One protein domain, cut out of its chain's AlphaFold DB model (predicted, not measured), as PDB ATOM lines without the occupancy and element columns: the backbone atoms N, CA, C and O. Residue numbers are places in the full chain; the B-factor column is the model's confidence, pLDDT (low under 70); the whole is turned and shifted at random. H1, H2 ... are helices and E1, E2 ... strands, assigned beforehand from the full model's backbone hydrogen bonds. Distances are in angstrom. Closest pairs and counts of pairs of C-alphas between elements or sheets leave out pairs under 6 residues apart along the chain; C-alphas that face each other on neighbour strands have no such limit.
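Overview. This is residues 218 to 339 of the 483 residues of an uncharacterized protein of Hungatella hathewayi WAL-18680 (UniProt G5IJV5). A twisted sheet of four strands, E1 to E3 and E7, makes the main wall, with the short helix H1 over one face of it, at E1 and E2. A small sheet of three strands, E5, E6 and E8, stands on the side away from H1, near the end of E7, and meets the main sheet only loosely. Two long links leave the sheets, and residues 305 to 310 of the second stick out. The printed part has 122 residues, with H1 followed by eight named strands, E1 to E8, mostly strand by class, though only 55 residues are in named elements, under half. Both sheets are antiparallel, in the orders E1 E2 E3 E7 and E6 E5 E8; the whole is compact, with a radius of gyration of the C-alphas of 15.1 A and spans of 45 by 35 by 25 A.

Along the chain. H1 is residues 221 to 227, beginning at C-alpha 221 (131.084, 73.087, 63.936). E1 is residues 231 to 235, E2 is residues 238 to 247 and 28.5 A long, and E3 is residues 250 to 259 and 29.2 A long. E4 is residues 265 to 267, E5 residues 281 to 284 and E6 residues 287 to 290. E7, residues 316 to 322, is 19.5 A long and begins at C-alpha 316 (119.333, 66.406, 68.936). E8, residues 333 to 337, is 13.0 A long and ends at C-alpha 337 (128.765, 66.878, 81.448).

Arrangement. H1 is on the four-stranded sheet at a height of 9.0 A, along the strands, at 10 degrees to E2 on the local plane. It is over E2 and only just over E1, with 3 C-alphas falling on E1; its closest C-alphas to E1 are those of Ala 225 and Ser 231, 5.7 A apart. Every O i to N i+4 pair in H1 is within hydrogen-bond range. E1, E2 and E3 form a meander, each strand the antiparallel neighbour of the one before; E1 and E2 are a hairpin, as are E2 and E3. N 233 and O 240 are 3.2 A apart, and N 243 and O 254 are 2.9 A apart. E3 and E7 are antiparallel at 156 degrees, with N 253 and O 320 at 2.8 A. E4 pairs with no named strand; its closest C-alpha to E3 is that of Ile 266, 7.0 A from that of Val 257. E5 and E6 are a hairpin, with N 284 and O 287 at 2.9 A, and E5 and E8 are antiparallel, with N 283 and O 334 at 2.8 A. The closest C-alphas of E6 and E7 are those of Pro 290 and Phe 322, 5.8 A apart. E2 and E8 are only just apart, at 8.3 A.

Size, cuts and confidence. The C-alphas farthest apart are those of Gly 286 and Asp 310, at 46.2 A. The printed part has no cut. The links E4 to E5, 13 residues, and E6 to E7, 25 residues, are long. Mean pLDDT of the printed part is 82.3; 28 residues are under 70, among them 269 to 277 and 297 to 304.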
ATOM      1  N   TYR A 218     127.119  76.776  57.848       95.75
ATOM      2  CA  TYR A 218     128.495  76.875  58.340       95.75
ATOM      3  C   TYR A 218     129.382  75.806  57.712       95.75
ATOM      4  O   TYR A 218     128.939  74.679  57.476       95.75
ATOM      5  N   ASP A 219     130.657  76.136  57.508       93.38
ATOM      6  CA  ASP A 219     131.643  75.188  56.981       93.38
ATOM      7  C   ASP A 219     132.092  74.179  58.053       93.38
ATOM      8  O   ASP A 219     132.482  73.056  57.736       93.38
ATOM      9  N   THR A 220     132.064  74.581  59.330       93.75
ATOM     10  CA  THR A 220     132.573  73.794  60.468       93.75
ATOM     11  C   THR A 220     131.716  73.972  61.722       93.75
ATOM     12  O   THR A 220     131.050  74.997  61.891       93.75
ATOM     13  N   LEU A 221     131.766  72.999  62.640       93.81
ATOM     14  CA  LEU A 221     131.084  73.087  63.936       93.81
ATOM     15  C   LEU A 221     131.686  74.173  64.837       93.81
ATOM     16  O   LEU A 221     130.960  74.807  65.597       93.81
ATOM     17  N   GLU A 222     132.992  74.431  64.737       95.44
ATOM     18  CA  GLU A 222     133.670  75.510  65.459       95.44
ATOM     19  C   GLU A 222     133.159  76.884  65.017       95.44
ATOM     20  O   GLU A 222     132.982  77.786  65.839       95.44
ATOM     21  N   GLU A 223     132.931  77.054  63.712       96.69
ATOM     22  CA  GLU A 223     132.343  78.272  63.172       96.69
ATOM     23  C   GLU A 223     130.903  78.449  63.654       96.69
ATOM     24  O   GLU A 223     130.581  79.527  64.155       96.69
ATOM     25  N   LEU A 224     130.084  77.395  63.571       95.56
ATOM     26  CA  LEU A 224     128.712  77.387  64.085       95.56
ATOM     27  C   LEU A 224     128.689  77.792  65.560       95.56
ATOM     28  O   LEU A 224     128.047  78.779  65.912       95.56
ATOM     29  N   ALA A 225     129.439  77.086  66.415       95.44
ATOM     30  CA  ALA A 225     129.500  77.367  67.846       95.44
ATOM     31  C   ALA A 225     129.883  78.828  68.104       95.44
ATOM     32  O   ALA A 225     129.227  79.527  68.870       95.44
ATOM     33  N   LYS A 226     130.900  79.336  67.404       94.88
ATOM     34  CA  LYS A 226     131.351  80.716  67.574       94.88
ATOM     35  C   LYS A 226     130.313  81.751  67.130       94.88
ATOM     36  O   LYS A 226     130.158  82.760  67.817       94.88
ATOM     37  N   GLN A 227     129.670  81.567  65.976       95.25
ATOM     38  CA  GLN A 227     128.709  82.537  65.437       95.25
ATOM     39  C   GLN A 227     127.397  82.545  66.233       95.25
ATOM     40  O   GLN A 227     126.845  83.614  66.493       95.25
ATOM     41  N   GLU A 228     126.971  81.380  66.717       93.50
ATOM     42  CA  GLU A 228     125.740  81.201  67.495       93.50
ATOM     43  C   GLU A 228     125.947  81.346  69.011       93.50
ATOM     44  O   GLU A 228     125.078  80.985  69.799       93.50
ATOM     45  N   HIS A 229     127.087  81.904  69.437       93.06
ATOM     46  CA  HIS A 229     127.416  82.138  70.851       93.06
ATOM     47  C   HIS A 229     127.320  80.868  71.714       93.06
ATOM     48  O   HIS A 229     126.896  80.914  72.868       93.06
ATOM     49  N   GLY A 230     127.716  79.731  71.149       94.31
ATOM     50  CA  GLY A 230     127.871  78.454  71.826       94.31
ATOM     51  C   GLY A 230     129.326  78.117  72.137       94.31
ATOM     52  O   GLY A 230     130.273  78.724  71.635       94.31
ATOM     53  N   SER A 231     129.492  77.106  72.977       95.56
ATOM     54  CA  SER A 231     130.778  76.497  73.303       95.56
ATOM     55  C   SER A 231     130.783  75.049  72.860       95.56
ATOM     56  O   SER A 231     129.747  74.398  72.950       95.56
ATOM     57  N   LEU A 232     131.917  74.567  72.365       95.69
ATOM     58  CA  LEU A 232     132.053  73.261  71.733       95.69
ATOM     59  C   LEU A 232     133.120  72.443  72.456       95.69
ATOM     60  O   LEU A 232     134.230  72.930  72.663       95.69
ATOM     61  N   ASP A 233     132.799  71.186  72.739       96.06
ATOM     62  CA  ASP A 233     133.777  70.149  73.072       96.06
ATOM     63  C   ASP A 233     133.508  68.901  72.219       96.06
ATOM     64  O   ASP A 233     132.367  68.654  71.814       96.06
ATOM     65  N   THR A 234     134.556  68.159  71.858       92.81
ATOM     66  CA  THR A 234     134.471  67.025  70.923       92.81
ATOM     67  C   THR A 234     135.371  65.874  71.343       92.81
ATOM     68  O   THR A 234     136.585  66.034  71.439       92.81
ATOM     69  N   HIS A 235     134.776  64.686  71.471       90.69
ATOM     70  CA  HIS A 235     135.471  63.425  71.743       90.69
ATOM     71  C   HIS A 235     134.976  62.353  70.773       90.69
ATOM     72  O   HIS A 235     133.777  62.215  70.570       90.69
ATOM     73  N   ASP A 236     135.885  61.593  70.157       86.25
ATOM     74  CA  ASP A 236     135.558  60.502  69.214       86.25
ATOM     75  C   ASP A 236     134.500  60.868  68.141       86.25
ATOM     76  O   ASP A 236     133.508  60.170  67.923       86.25
ATOM     77  N   ASN A 237     134.695  62.015  67.477       85.81
ATOM     78  CA  ASN A 237     133.781  62.568  66.463       85.81
ATOM     79  C   ASN A 237     132.357  62.873  66.968       85.81
ATOM     80  O   ASN A 237     131.447  63.070  66.157       85.81
ATOM     81  N   ILE A 238     132.165  62.919  68.288       88.50
ATOM     82  CA  ILE A 238     130.936  63.346  68.948       88.50
ATOM     83  C   ILE A 238     131.183  64.726  69.537       88.50
ATOM     84  O   ILE A 238     132.031  64.916  70.406       88.50
ATOM     85  N   SER A 239     130.423  65.689  69.044       91.75
ATOM     86  CA  SER A 239     130.502  67.094  69.402       91.75
ATOM     87  C   SER A 239     129.282  67.495  70.220       91.75
ATOM     88  O   SER A 239     128.147  67.171  69.857       91.75
ATOM     89  N   ILE A 240     129.505  68.240  71.300       93.56
ATOM     90  CA  ILE A 240     128.442  68.882  72.076       93.56
ATOM     91  C   ILE A 240     128.629  70.388  71.984       93.56
ATOM     92  O   ILE A 240     129.667  70.907  72.393       93.56
ATOM     93  N   ILE A 241     127.607  71.084  71.482       94.69
ATOM     94  CA  ILE A 241     127.536  72.543  71.536       94.69
ATOM     95  C   ILE A 241     126.590  72.953  72.662       94.69
ATOM     96  O   ILE A 241     125.416  72.581  72.649       94.69
ATOM     97  N   SER A 242     127.088  73.729  73.621       94.19
ATOM     98  CA  SER A 242     126.316  74.256  74.749       94.19
ATOM     99  C   SER A 242     126.055  75.750  74.592       94.19
ATOM    100  O   SER A 242     126.980  76.521  74.342       94.19
ATOM    101  N   MET A 243     124.806  76.163  74.796       94.25
ATOM    102  CA  MET A 243     124.374  77.565  74.768       94.25
ATOM    103  C   MET A 243     123.527  77.870  76.001       94.25
ATOM    104  O   MET A 243     122.550  77.163  76.255       94.25
ATOM    105  N   GLY A 244     123.886  78.898  76.771       93.94
ATOM    106  CA  GLY A 244     123.153  79.300  77.969       93.94
ATOM    107  C   GLY A 244     122.283  80.538  77.754       93.94
ATOM    108  O   GLY A 244     122.656  81.465  77.041       93.94
ATOM    109  N   GLU A 245     121.134  80.572  78.418       92.38
ATOM    110  CA  GLU A 245     120.175  81.676  78.436       92.38
ATOM    111  C   GLU A 245     119.858  82.026  79.896       92.38
ATOM    112  O   GLU A 245     119.627  81.137  80.723       92.38
ATOM    113  N   ARG A 246     119.847  83.319  80.235       91.62
ATOM    114  CA  ARG A 246     119.405  83.768  81.562       91.62
ATOM    115  C   ARG A 246     117.884  83.805  81.601       91.62
ATOM    116  O   ARG A 246     117.255  84.440  80.760       91.62
ATOM    117  N   VAL A 247     117.300  83.154  82.600       88.88
ATOM    118  CA  VAL A 247     115.856  83.167  82.851       88.88
ATOM    119  C   VAL A 247     115.593  83.523  84.313       88.88
ATOM    120  O   VAL A 247     116.488  83.453  85.159       88.88
ATOM    121  N   GLU A 248     114.365  83.933  84.634       86.69
ATOM    122  CA  GLU A 248     114.002  84.336  86.001       86.69
ATOM    123  C   GLU A 248     114.305  83.223  87.016       86.69
ATOM    124  O   GLU A 248     114.773  83.480  88.124       86.69
ATOM    125  N   GLU A 249     114.103  81.972  86.609       86.88
ATOM    126  CA  GLU A 249     114.233  80.788  87.443       86.88
ATOM    127  C   GLU A 249     115.658  80.225  87.546       86.88
ATOM    128  O   GLU A 249     115.863  79.292  88.330       86.88
ATOM    129  N   GLY A 250     116.620  80.736  86.766       91.88
ATOM    130  CA  GLY A 250     117.982  80.203  86.725       91.88
ATOM    131  C   GLY A 250     118.718  80.427  85.402       91.88
ATOM    132  O   GLY A 250     118.531  81.428  84.715       91.88
ATOM    133  N   ILE A 251     119.580  79.474  85.043       93.44
ATOM    134  CA  ILE A 251     120.249  79.439  83.734       93.44
ATOM    135  C   ILE A 251     119.706  78.259  82.944       93.44
ATOM    136  O   ILE A 251     119.808  77.113  83.378       93.44
ATOM    137  N   LEU A 252     119.130  78.541  81.784       91.81
ATOM    138  CA  LEU A 252     118.602  77.541  80.874       91.81
ATOM    139  C   LEU A 252     119.662  77.207  79.832       91.81
ATOM    140  O   LEU A 252     120.093  78.078  79.084       91.81
ATOM    141  N   VAL A 253     120.092  75.952  79.776       91.88
ATOM    142  CA  VAL A 253     121.117  75.508  78.829       91.88
ATOM    143  C   VAL A 253     120.489  74.652  77.749       91.88
ATOM    144  O   VAL A 253     119.731  73.737  78.052       91.88
ATOM    145  N   SER A 254     120.822  74.951  76.495       90.25
ATOM    146  CA  SER A 254     120.542  74.112  75.334       90.25
ATOM    147  C   SER A 254     121.813  73.373  74.924       90.25
ATOM    148  O   SER A 254     122.835  74.007  74.664       90.25
ATOM    149  N   TRP A 255     121.734  72.049  74.837       89.50
ATOM    150  CA  TRP A 255     122.782  71.191  74.291       89.50
ATOM    151  C   TRP A 255     122.393  70.694  72.912       89.50
ATOM    152  O   TRP A 255     121.279  70.205  72.737       89.50
ATOM    153  N   TYR A 256     123.326  70.768  71.972       89.50
ATOM    154  CA  TYR A 256     123.209  70.193  70.639       89.50
ATOM    155  C   TYR A 256     124.263  69.106  70.496       89.50
ATOM    156  O   TYR A 256     125.456  69.403  70.446       89.50
ATOM    157  N   VAL A 257     123.817  67.854  70.467       88.38
ATOM    158  CA  VAL A 257     124.704  66.692  70.360       88.38
ATOM    159  C   VAL A 257     124.733  66.229  68.914       88.38
ATOM    160  O   VAL A 257     123.680  65.968  68.332       88.38
ATOM    161  N   TYR A 258     125.924  66.121  68.337       87.50
ATOM    162  CA  TYR A 258     126.114  65.805  66.927       87.50
ATOM    163  C   TYR A 258     127.281  64.829  66.731       87.50
ATOM    164  O   TYR A 258     128.300  64.946  67.397       87.50
ATOM    165  N   SER A 259     127.134  63.852  65.829       84.75
ATOM    166  CA  SER A 259     128.138  62.793  65.606       84.75
ATOM    167  C   SER A 259     128.363  62.512  64.130       84.75
ATOM    168  O   SER A 259     127.495  61.887  63.529       84.75
ATOM    169  N   GLU A 260     129.513  62.886  63.560       76.81
ATOM    170  CA  GLU A 260     129.815  62.825  62.106       76.81
ATOM    171  C   GLU A 260     129.531  61.480  61.419       76.81
ATOM    172  O   GLU A 260     129.279  61.435  60.221       76.81
ATOM    173  N   THR A 261     129.532  60.377  62.163       69.50
ATOM    174  CA  THR A 261     129.255  59.027  61.647       69.50
ATOM    175  C   THR A 261     127.760  58.724  61.442       69.50
ATOM    176  O   THR A 261     127.404  57.624  61.026       69.50
ATOM    177  N   GLY A 262     126.864  59.681  61.720       60.34
ATOM    178  CA  GLY A 262     125.486  59.738  61.210       60.34
ATOM    179  C   GLY A 262     124.462  58.712  61.722       60.34
ATOM    180  O   GLY A 262     123.273  58.906  61.497       60.34
ATOM    181  N   ARG A 263     124.854  57.652  62.437       54.31
ATOM    182  CA  ARG A 263     123.943  56.525  62.755       54.31
ATOM    183  C   ARG A 263     123.362  56.510  64.179       54.31
ATOM    184  O   ARG A 263     122.520  55.677  64.489       54.31
ATOM    185  N   ARG A 264     123.789  57.415  65.064       63.06
ATOM    186  CA  ARG A 264     123.670  57.229  66.525       63.06
ATOM    187  C   ARG A 264     122.534  58.037  67.158       63.06
ATOM    188  O   ARG A 264     122.496  59.260  67.032       63.06
ATOM    189  N   SER A 265     121.676  57.391  67.952       68.50
ATOM    190  CA  SER A 265     120.827  58.098  68.923       68.50
ATOM    191  C   SER A 265     121.628  58.363  70.201       68.50
ATOM    192  O   SER A 265     121.611  57.572  71.144       68.50
ATOM    193  N   ILE A 266     122.349  59.483  70.223       76.12
ATOM    194  CA  ILE A 266     123.132  59.929  71.383       76.12
ATOM    195  C   ILE A 266     122.265  60.839  72.246       76.12
ATOM    196  O   ILE A 266     121.527  61.685  71.737       76.12
ATOM    197  N   SER A 267     122.321  60.667  73.561       73.94
ATOM    198  CA  SER A 267     121.606  61.530  74.502       73.94
ATOM    199  C   SER A 267     122.479  61.889  75.699       73.94
ATOM    200  O   SER A 267     123.147  61.034  76.279       73.94
ATOM    201  N   VAL A 268     122.426  63.159  76.104       75.50
ATOM    202  CA  VAL A 268     122.848  63.581  77.444       75.50
ATOM    203  C   VAL A 268     121.677  63.274  78.371       75.50
ATOM    204  O   VAL A 268     120.645  63.947  78.332       75.50
ATOM    205  N   ILE A 269     121.784  62.195  79.144       66.88
ATOM    206  CA  ILE A 269     120.700  61.764  80.024       66.88
ATOM    207  C   ILE A 269     120.829  62.484  81.365       66.88
ATOM    208  O   ILE A 269     121.843  62.379  82.041       66.88
ATOM    209  N   TYR A 270     119.766  63.176  81.771       55.00
ATOM    210  CA  TYR A 270     119.685  63.893  83.050       55.00
ATOM    211  C   TYR A 270     118.747  63.217  84.069       55.00
ATOM    212  O   TYR A 270     118.590  63.708  85.187       55.00
ATOM    213  N   LYS A 271     118.097  62.107  83.682       54.09
ATOM    214  CA  LYS A 271     117.315  61.217  84.556       54.09
ATOM    215  C   LYS A 271     116.932  59.923  83.815       54.09
ATOM    216  O   LYS A 271     115.874  59.890  83.183       54.09
ATOM    217  N   PRO A 272     117.731  58.844  83.847       48.38
ATOM    218  CA  PRO A 272     117.204  57.550  83.436       48.38
ATOM    219  C   PRO A 272     116.091  57.156  84.427       48.38
ATOM    220  O   PRO A 272     116.223  57.417  85.626       48.38
ATOM    221  N   PRO A 273     114.988  56.531  83.984       45.00
ATOM    222  CA  PRO A 273     113.860  56.197  84.858       45.00
ATOM    223  C   PRO A 273     114.205  55.234  86.013       45.00
ATOM    224  O   PRO A 273     113.344  54.972  86.848       45.00
ATOM    225  N   LEU A 274     115.438  54.712  86.080       47.84
ATOM    226  CA  LEU A 274     115.838  53.647  87.000       47.84
ATOM    227  C   LEU A 274     117.222  53.816  87.668       47.84
ATOM    228  O   LEU A 274     117.591  52.917  88.416       47.84
ATOM    229  N   GLN A 275     118.004  54.887  87.433       54.22
ATOM    230  CA  GLN A 275     119.405  54.950  87.919       54.22
ATOM    231  C   GLN A 275     119.828  56.302  88.503       54.22
ATOM    232  O   GLN A 275     119.365  57.361  88.079       54.22
ATOM    233  N   GLU A 276     120.778  56.234  89.437       59.12
ATOM    234  CA  GLU A 276     121.604  57.358  89.873       59.12
ATOM    235  C   GLU A 276     122.814  57.458  88.931       59.12
ATOM    236  O   GLU A 276     123.763  56.689  89.036       59.12
ATOM    237  N   VAL A 277     122.759  58.378  87.971       65.00
ATOM    238  CA  VAL A 277     123.941  58.824  87.217       65.00
ATOM    239  C   VAL A 277     124.350  60.192  87.741       65.00
ATOM    240  O   VAL A 277     123.488  60.975  88.160       65.00
ATOM    241  N   GLU A 278     125.650  60.485  87.727       76.56
ATOM    242  CA  GLU A 278     126.101  61.855  87.957       76.56
ATOM    243  C   GLU A 278     125.439  62.761  86.917       76.56
ATOM    244  O   GLU A 278     125.394  62.453  85.725       76.56
ATOM    245  N   LEU A 279     124.839  63.847  87.393       82.62
ATOM    246  CA  LEU A 279     124.123  64.780  86.539       82.62
ATOM    247  C   LEU A 279     125.062  65.894  86.098       82.62
ATOM    248  O   LEU A 279     125.918  66.295  86.890       82.62
ATOM    249  N   PRO A 280     124.866  66.451  84.891       89.38
ATOM    250  CA  PRO A 280     125.571  67.654  84.496       89.38
ATOM    251  C   PRO A 280     125.442  68.763  85.546       89.38
ATOM    252  O   PRO A 280     124.386  68.943  86.164       89.38
ATOM    253  N   VAL A 281     126.513  69.525  85.726       92.50
ATOM    254  CA  VAL A 281     126.566  70.674  86.637       92.50
ATOM    255  C   VAL A 281     127.133  71.883  85.913       92.50
ATOM    256  O   VAL A 281     127.948  71.759  85.001       92.50
ATOM    257  N   ILE A 282     126.739  73.073  86.362       94.81
ATOM    258  CA  ILE A 282     127.473  74.293  86.027       94.81
ATOM    259  C   ILE A 282     128.172  74.825  87.263       94.81
ATOM    260  O   ILE A 282     127.624  74.805  88.364       94.81
ATOM    261  N   SER A 283     129.387  75.323  87.101       94.50
ATOM    262  CA  SER A 283     130.168  75.912  88.178       94.50
ATOM    263  C   SER A 283     130.503  77.366  87.878       94.50
ATOM    264  O   SER A 283     130.820  77.735  86.755       94.50
ATOM    265  N   GLY A 284     130.396  78.223  88.888       92.19
ATOM    266  CA  GLY A 284     130.594  79.663  88.754       92.19
ATOM    267  C   GLY A 284     130.705  80.315  90.124       92.19
ATOM    268  O   GLY A 284     130.088  79.863  91.089       92.19
ATOM    269  N   ASN A 285     131.529  81.357  90.245       86.25
ATOM    270  CA  ASN A 285     131.764  82.071  91.512       86.25
ATOM    271  C   ASN A 285     132.211  81.162  92.681       86.25
ATOM    272  O   ASN A 285     131.919  81.437  93.846       86.25
ATOM    273  N   GLY A 286     132.927  80.071  92.383       87.38
ATOM    274  CA  GLY A 286     133.393  79.100  93.381       87.38
ATOM    275  C   GLY A 286     132.305  78.173  93.935       87.38
ATOM    276  O   GLY A 286     132.531  77.531  94.960       87.38
ATOM    277  N   LYS A 287     131.137  78.108  93.286       92.75
ATOM    278  CA  LYS A 287     130.026  77.204  93.614       92.75
ATOM    279  C   LYS A 287     129.704  76.300  92.428       92.75
ATOM    280  O   LYS A 287     130.013  76.644  91.290       92.75
ATOM    281  N   GLN A 288     129.059  75.174  92.714       94.25
ATOM    282  CA  GLN A 288     128.432  74.303  91.724       94.25
ATOM    283  C   GLN A 288     126.913  74.416  91.851       94.25
ATOM    284  O   GLN A 288     126.384  74.472  92.963       94.25
ATOM    285  N   TYR A 289     126.235  74.440  90.712       93.75
ATOM    286  CA  TYR A 289     124.791  74.522  90.588       93.75
ATOM    287  C   TYR A 289     124.315  73.283  89.824       93.75
ATOM    288  O   TYR A 289     124.730  73.081  88.678       93.75
ATOM    289  N   PRO A 290     123.491  72.426  90.446       89.69
ATOM    290  CA  PRO A 290     122.963  71.240  89.792       89.69
ATOM    291  C   PRO A 290     121.815  71.588  88.840       89.69
ATOM    292  O   PRO A 290     121.218  72.671  88.912       89.69
ATOM    293  N   ILE A 291     121.457  70.625  87.990       86.56
ATOM    294  CA  ILE A 291     120.200  70.666  87.241       86.56
ATOM    295  C   ILE A 291     119.029  70.780  88.221       86.56
ATOM    296  O   ILE A 291     118.885  69.998  89.166       86.56
ATOM    297  N   ARG A 292     118.142  71.732  87.947       83.62
ATOM    298  CA  ARG A 292     116.859  71.868  88.618       83.62
ATOM    299  C   ARG A 292     115.883  70.856  88.031       83.62
ATOM    300  O   ARG A 292     115.361  71.039  86.934       83.62
ATOM    301  N   GLN A 293     115.614  69.786  88.776       73.81
ATOM    302  CA  GLN A 293     114.571  68.834  88.402       73.81
ATOM    303  C   GLN A 293     113.197  69.483  88.582       73.81
ATOM    304  O   GLN A 293     112.747  69.720  89.702       73.81
ATOM    305  N   LEU A 294     112.536  69.772  87.465       70.06
ATOM    306  CA  LEU A 294     111.165  70.264  87.445       70.06
ATOM    307  C   LEU A 294     110.207  69.082  87.283       70.06
ATOM    308  O   LEU A 294     110.491  68.152  86.529       70.06
ATOM    309  N   PHE A 295     109.076  69.120  87.989       67.69
ATOM    310  CA  PHE A 295     108.029  68.107  87.835       67.69
ATOM    311  C   PHE A 295     107.430  68.137  86.421       67.69
ATOM    312  O   PHE A 295     107.187  67.091  85.829       67.69
ATOM    313  N   ALA A 296     107.288  69.337  85.856       70.69
ATOM    314  CA  ALA A 296     106.952  69.575  84.461       70.69
ATOM    315  C   ALA A 296     107.844  70.692  83.902       70.69
ATOM    316  O   ALA A 296     108.089  71.683  84.589       70.69
ATOM    317  N   ASN A 297     108.353  70.538  82.675       67.88
ATOM    318  CA  ASN A 297     109.250  71.519  82.058       67.88
ATOM    319  C   ASN A 297     108.435  72.665  81.416       67.88
ATOM    320  O   ASN A 297     107.767  72.431  80.405       67.88
ATOM    321  N   PRO A 298     108.486  73.906  81.939       67.56
ATOM    322  CA  PRO A 298     107.734  75.020  81.375       67.56
ATOM    323  C   PRO A 298     108.290  75.504  80.036       67.56
ATOM    324  O   PRO A 298     107.525  76.041  79.238       67.56
ATOM    325  N   TYR A 299     109.583  75.292  79.773       69.81
ATOM    326  CA  TYR A 299     110.256  75.808  78.581       69.81
ATOM    327  C   TYR A 299     110.032  74.949  77.339       69.81
ATOM    328  O   TYR A 299     110.307  75.425  76.238       69.81
ATOM    329  N   GLY A 300     109.523  73.725  77.526       62.53
ATOM    330  CA  GLY A 300     109.292  72.742  76.476       62.53
ATOM    331  C   GLY A 300     110.582  72.282  75.790       62.53
ATOM    332  O   GLY A 300     111.479  73.072  75.500       62.53
ATOM    333  N   ASP A 301     110.652  70.992  75.483       61.78
ATOM    334  CA  ASP A 301     111.524  70.504  74.418       61.78
ATOM    335  C   ASP A 301     110.646  70.124  73.231       61.78
ATOM    336  O   ASP A 301     109.496  69.704  73.401       61.78
ATOM    337  N   ASN A 302     111.178  70.276  72.020       57.72
ATOM    338  CA  ASN A 302     110.537  69.678  70.864       57.72
ATOM    339  C   ASN A 302     110.625  68.159  71.050       57.72
ATOM    340  O   ASN A 302     111.727  67.609  71.104       57.72
ATOM    341  N   LEU A 303     109.481  67.491  71.227       57.06
ATOM    342  CA  LEU A 303     109.455  66.050  71.498       57.06
ATOM    343  C   LEU A 303     110.058  65.258  70.327       57.06
ATOM    344  O   LEU A 303     110.619  64.185  70.552       57.06
ATOM    345  N   GLY A 304     110.018  65.835  69.117       64.31
ATOM    346  CA  GLY A 304     110.703  65.331  67.933       64.31
ATOM    347  C   GLY A 304     110.149  63.989  67.479       64.31
ATOM    348  O   GLY A 304     110.934  63.102  67.135       64.31
ATOM    349  N   HIS A 305     108.820  63.817  67.525       72.38
ATOM    350  CA  HIS A 305     108.185  62.583  67.058       72.38
ATOM    351  C   HIS A 305     108.364  62.422  65.556       72.38
ATOM    352  O   HIS A 305     108.545  61.303  65.080       72.38
ATOM    353  N   TYR A 306     108.340  63.533  64.818       79.94
ATOM    354  CA  TYR A 306     108.591  63.534  63.387       79.94
ATOM    355  C   TYR A 306     109.976  64.091  63.080       79.94
ATOM    356  O   TYR A 306     110.492  64.983  63.753       79.94
ATOM    357  N   ARG A 307     110.580  63.552  62.023       79.25
ATOM    358  CA  ARG A 307     111.830  64.040  61.441       79.25
ATOM    359  C   ARG A 307     111.607  64.279  59.959       79.25
ATOM    360  O   ARG A 307     110.805  63.580  59.343       79.25
ATOM    361  N   LEU A 308     112.314  65.261  59.410       83.75
ATOM    362  CA  LEU A 308     112.387  65.425  57.963       83.75
ATOM    363  C   LEU A 308     113.023  64.153  57.373       83.75
ATOM    364  O   LEU A 308     114.000  63.630  57.914       83.75
ATOM    365  N   SER A 309     112.422  63.634  56.312       80.75
ATOM    366  CA  SER A 309     112.714  62.313  55.753       80.75
ATOM    367  C   SER A 309     114.079  62.228  55.068       80.75
ATOM    368  O   SER A 309     114.749  61.205  55.177       80.75
ATOM    369  N   ASP A 310     114.524  63.316  54.437       77.81
ATOM    370  CA  ASP A 310     115.759  63.362  53.644       77.81
ATOM    371  C   ASP A 310     116.993  63.830  54.436       77.81
ATOM    372  O   ASP A 310     118.054  64.105  53.862       77.81
ATOM    373  N   LEU A 311     116.903  63.909  55.768       74.50
ATOM    374  CA  LEU A 311     118.052  64.310  56.577       74.50
ATOM    375  C   LEU A 311     119.132  63.235  56.559       74.50
ATOM    376  O   LEU A 311     118.923  62.109  57.006       74.50
ATOM    377  N   LYS A 312     120.329  63.624  56.115       63.25
ATOM    378  CA  LYS A 312     121.511  62.757  56.160       63.25
ATOM    379  C   LYS A 312     122.033  62.605  57.577       63.25
ATOM    380  O   LYS A 312     122.515  61.544  57.953       63.25
ATOM    381  N   GLN A 313     121.933  63.677  58.358       60.88
ATOM    382  CA  GLN A 313     122.364  63.687  59.740       60.88
ATOM    383  C   GLN A 313     121.568  64.691  60.563       60.88
ATOM    384  O   GLN A 313     121.273  65.793  60.097       60.88
ATOM    385  N   TYR A 314     121.248  64.296  61.794       66.44
ATOM    386  CA  TYR A 314     120.422  65.074  62.704       66.44
ATOM    387  C   TYR A 314     120.992  65.042  64.122       66.44
ATOM    388  O   TYR A 314     120.995  63.999  64.776       66.44
ATOM    389  N   GLY A 315     121.477  66.188  64.596       61.16
ATOM    390  CA  GLY A 315     121.821  66.385  65.999       61.16
ATOM    391  C   GLY A 315     120.581  66.716  66.826       61.16
ATOM    392  O   GLY A 315     119.729  67.478  66.378       61.16
ATOM    393  N   ARG A 316     120.473  66.162  68.037       69.50
ATOM    394  CA  ARG A 316     119.333  66.406  68.936       69.50
ATOM    395  C   ARG A 316     119.616  67.602  69.840       69.50
ATOM    396  O   ARG A 316     120.708  67.709  70.398       69.50
ATOM    397  N   ARG A 317     118.603  68.451  70.041       82.44
ATOM    398  CA  ARG A 317     118.597  69.453  71.110       82.44
ATOM    399  C   ARG A 317     118.050  68.880  72.420       82.44
ATOM    400  O   ARG A 317     117.067  68.143  72.423       82.44
ATOM    401  N   THR A 318     118.647  69.254  73.544       80.00
ATOM    402  CA  THR A 318     118.106  69.017  74.893       80.00
ATOM    403  C   THR A 318     118.209  70.294  75.713       80.00
ATOM    404  O   THR A 318     119.236  70.971  75.631       80.00
ATOM    405  N   ARG A 319     117.175  70.642  76.493       82.19
ATOM    406  CA  ARG A 319     117.219  71.806  77.392       82.19
ATOM    407  C   ARG A 319     117.165  71.402  78.857       82.19
ATOM    408  O   ARG A 319     116.355  70.573  79.258       82.19
ATOM    409  N   CYS A 320     117.990  72.041  79.677       85.12
ATOM    410  CA  CYS A 320     118.033  71.819  81.120       85.12
ATOM    411  C   CYS A 320     118.148  73.148  81.868       85.12
ATOM    412  O   CYS A 320     118.963  73.999  81.516       85.12
ATOM    413  N   LEU A 321     117.332  73.324  82.910       88.88
ATOM    414  CA  LEU A 321     117.419  74.472  83.811       88.88
ATOM    415  C   LEU A 321     118.399  74.161  84.946       88.88
ATOM    416  O   LEU A 321     118.325  73.093  85.547       88.88
ATOM    417  N   PHE A 322     119.257  75.115  85.281       91.50
ATOM    418  CA  PHE A 322     120.174  75.065  86.417       91.50
ATOM    419  C   PHE A 322     119.773  76.098  87.468       91.50
ATOM    420  O   PHE A 322     119.439  77.235  87.130       91.50
ATOM    421  N   ASP A 323     119.819  75.703  88.743       88.88
ATOM    422  CA  ASP A 323     119.315  76.493  89.877       88.88
ATOM    423  C   ASP A 323     120.304  77.592  90.312       88.88
ATOM    424  O   ASP A 323     120.888  77.550  91.396       88.88
ATOM    425  N   VAL A 324     120.555  78.556  89.422       93.44
ATOM    426  CA  VAL A 324     121.449  79.694  89.680       93.44
ATOM    427  C   VAL A 324     120.647  80.891  90.191       93.44
ATOM    428  O   VAL A 324     119.839  81.442  89.435       93.44
ATOM    429  N   PRO A 325     120.894  81.361  91.428       91.50
ATOM    430  CA  PRO A 325     120.219  82.533  91.973       91.50
ATOM    431  C   PRO A 325     120.443  83.775  91.108       91.50
ATOM    432  O   PRO A 325     121.545  83.990  90.598       91.50
ATOM    433  N   GLN A 326     119.414  84.612  90.976       89.88
ATOM    434  CA  GLN A 326     119.403  85.780  90.088       89.88
ATOM    435  C   GLN A 326     120.593  86.727  90.319       89.88
ATOM    436  O   GLN A 326     121.159  87.280  89.376       89.88
ATOM    437  N   GLU A 327     121.024  86.888  91.570       90.44
ATOM    438  CA  GLU A 327     122.171  87.706  91.953       90.44
ATOM    439  C   GLU A 327     123.528  87.147  91.488       90.44
ATOM    440  O   GLU A 327     124.509  87.892  91.435       90.44
ATOM    441  N   GLU A 328     123.592  85.862  91.125       91.12
ATOM    442  CA  GLU A 328     124.811  85.158  90.704       91.12
ATOM    443  C   GLU A 328     124.868  84.905  89.186       91.12
ATOM    444  O   GLU A 328     125.940  84.594  88.669       91.12
ATOM    445  N   GLN A 329     123.765  85.113  88.452       90.62
ATOM    446  CA  GLN A 329     123.641  84.832  87.006       90.62
ATOM    447  C   GLN A 329     124.533  85.698  86.094       90.62
ATOM    448  O   GLN A 329     124.717  85.388  84.916       90.62
ATOM    449  N   ASN A 330     125.115  86.783  86.612       87.56
ATOM    450  CA  ASN A 330     126.024  87.660  85.857       87.56
ATOM    451  C   ASN A 330     127.486  87.165  85.842       87.56
ATOM    452  O   ASN A 330     128.391  87.918  85.481       87.56
ATOM    453  N   GLY A 331     127.730  85.926  86.273       85.81
ATOM    454  CA  GLY A 331     129.047  85.298  86.282       85.81
ATOM    455  C   GLY A 331     129.446  84.644  84.956       85.81
ATOM    456  O   GLY A 331     128.658  84.539  84.018       85.81
ATOM    457  N   VAL A 332     130.695  84.179  84.923       91.38
ATOM    458  CA  VAL A 332     131.173  83.190  83.948       91.38
ATOM    459  C   VAL A 332     130.946  81.812  84.551       91.38
ATOM    460  O   VAL A 332     131.244  81.603  85.733       91.38
ATOM    461  N   PHE A 333     130.437  80.890  83.743       95.88
ATOM    462  CA  PHE A 333     130.132  79.534  84.169       95.88
ATOM    463  C   PHE A 333     130.961  78.529  83.373       95.88
ATOM    464  O   PHE A 333     131.222  78.731  82.192       95.88
ATOM    465  N   GLN A 334     131.383  77.453  84.024       96.12
ATOM    466  CA  GLN A 334     131.936  76.262  83.385       96.12
ATOM    467  C   GLN A 334     130.881  75.165  83.445       96.12
ATOM    468  O   GLN A 334     130.264  74.970  84.491       96.12
ATOM    469  N   MET A 335     130.660  74.485  82.332       94.69
ATOM    470  CA  MET A 335     129.780  73.334  82.209       94.69
ATOM    471  C   MET A 335     130.604  72.056  82.304       94.69
ATOM    472  O   MET A 335     131.643  71.943  81.656       94.69
ATOM    473  N   GLU A 336     130.090  71.098  83.063       94.06
ATOM    474  CA  GLU A 336     130.622  69.747  83.177       94.06
ATOM    475  C   GLU A 336     129.490  68.761  82.878       94.06
ATOM    476  O   GLU A 336     128.476  68.719  83.582       94.06
ATOM    477  N   ILE A 337     129.647  67.989  81.804       92.00
ATOM    478  CA  ILE A 337     128.765  66.878  81.448       92.00
ATOM    479  C   ILE A 337     129.564  65.600  81.716       92.00
ATOM    480  O   ILE A 337     130.535  65.366  81.003       92.00
ATOM    481  N   PRO A 338     129.193  64.766  82.704       89.25
ATOM    482  CA  PRO A 338     130.025  63.638  83.142       89.25
ATOM    483  C   PRO A 338     130.122  62.497  82.118       89.25
ATOM    484  O   PRO A 338     130.986  61.630  82.229       89.25
ATOM    485  N   GLY A 339     129.230  62.476  81.128       88.06
ATOM    486  CA  GLY A 339     129.217  61.467  80.081       88.06
ATOM    487  C   GLY A 339     127.961  61.525  79.223       88.06
ATOM    488  O   GLY A 339     127.060  62.343  79.429       88.06
TER     489      GLY A 339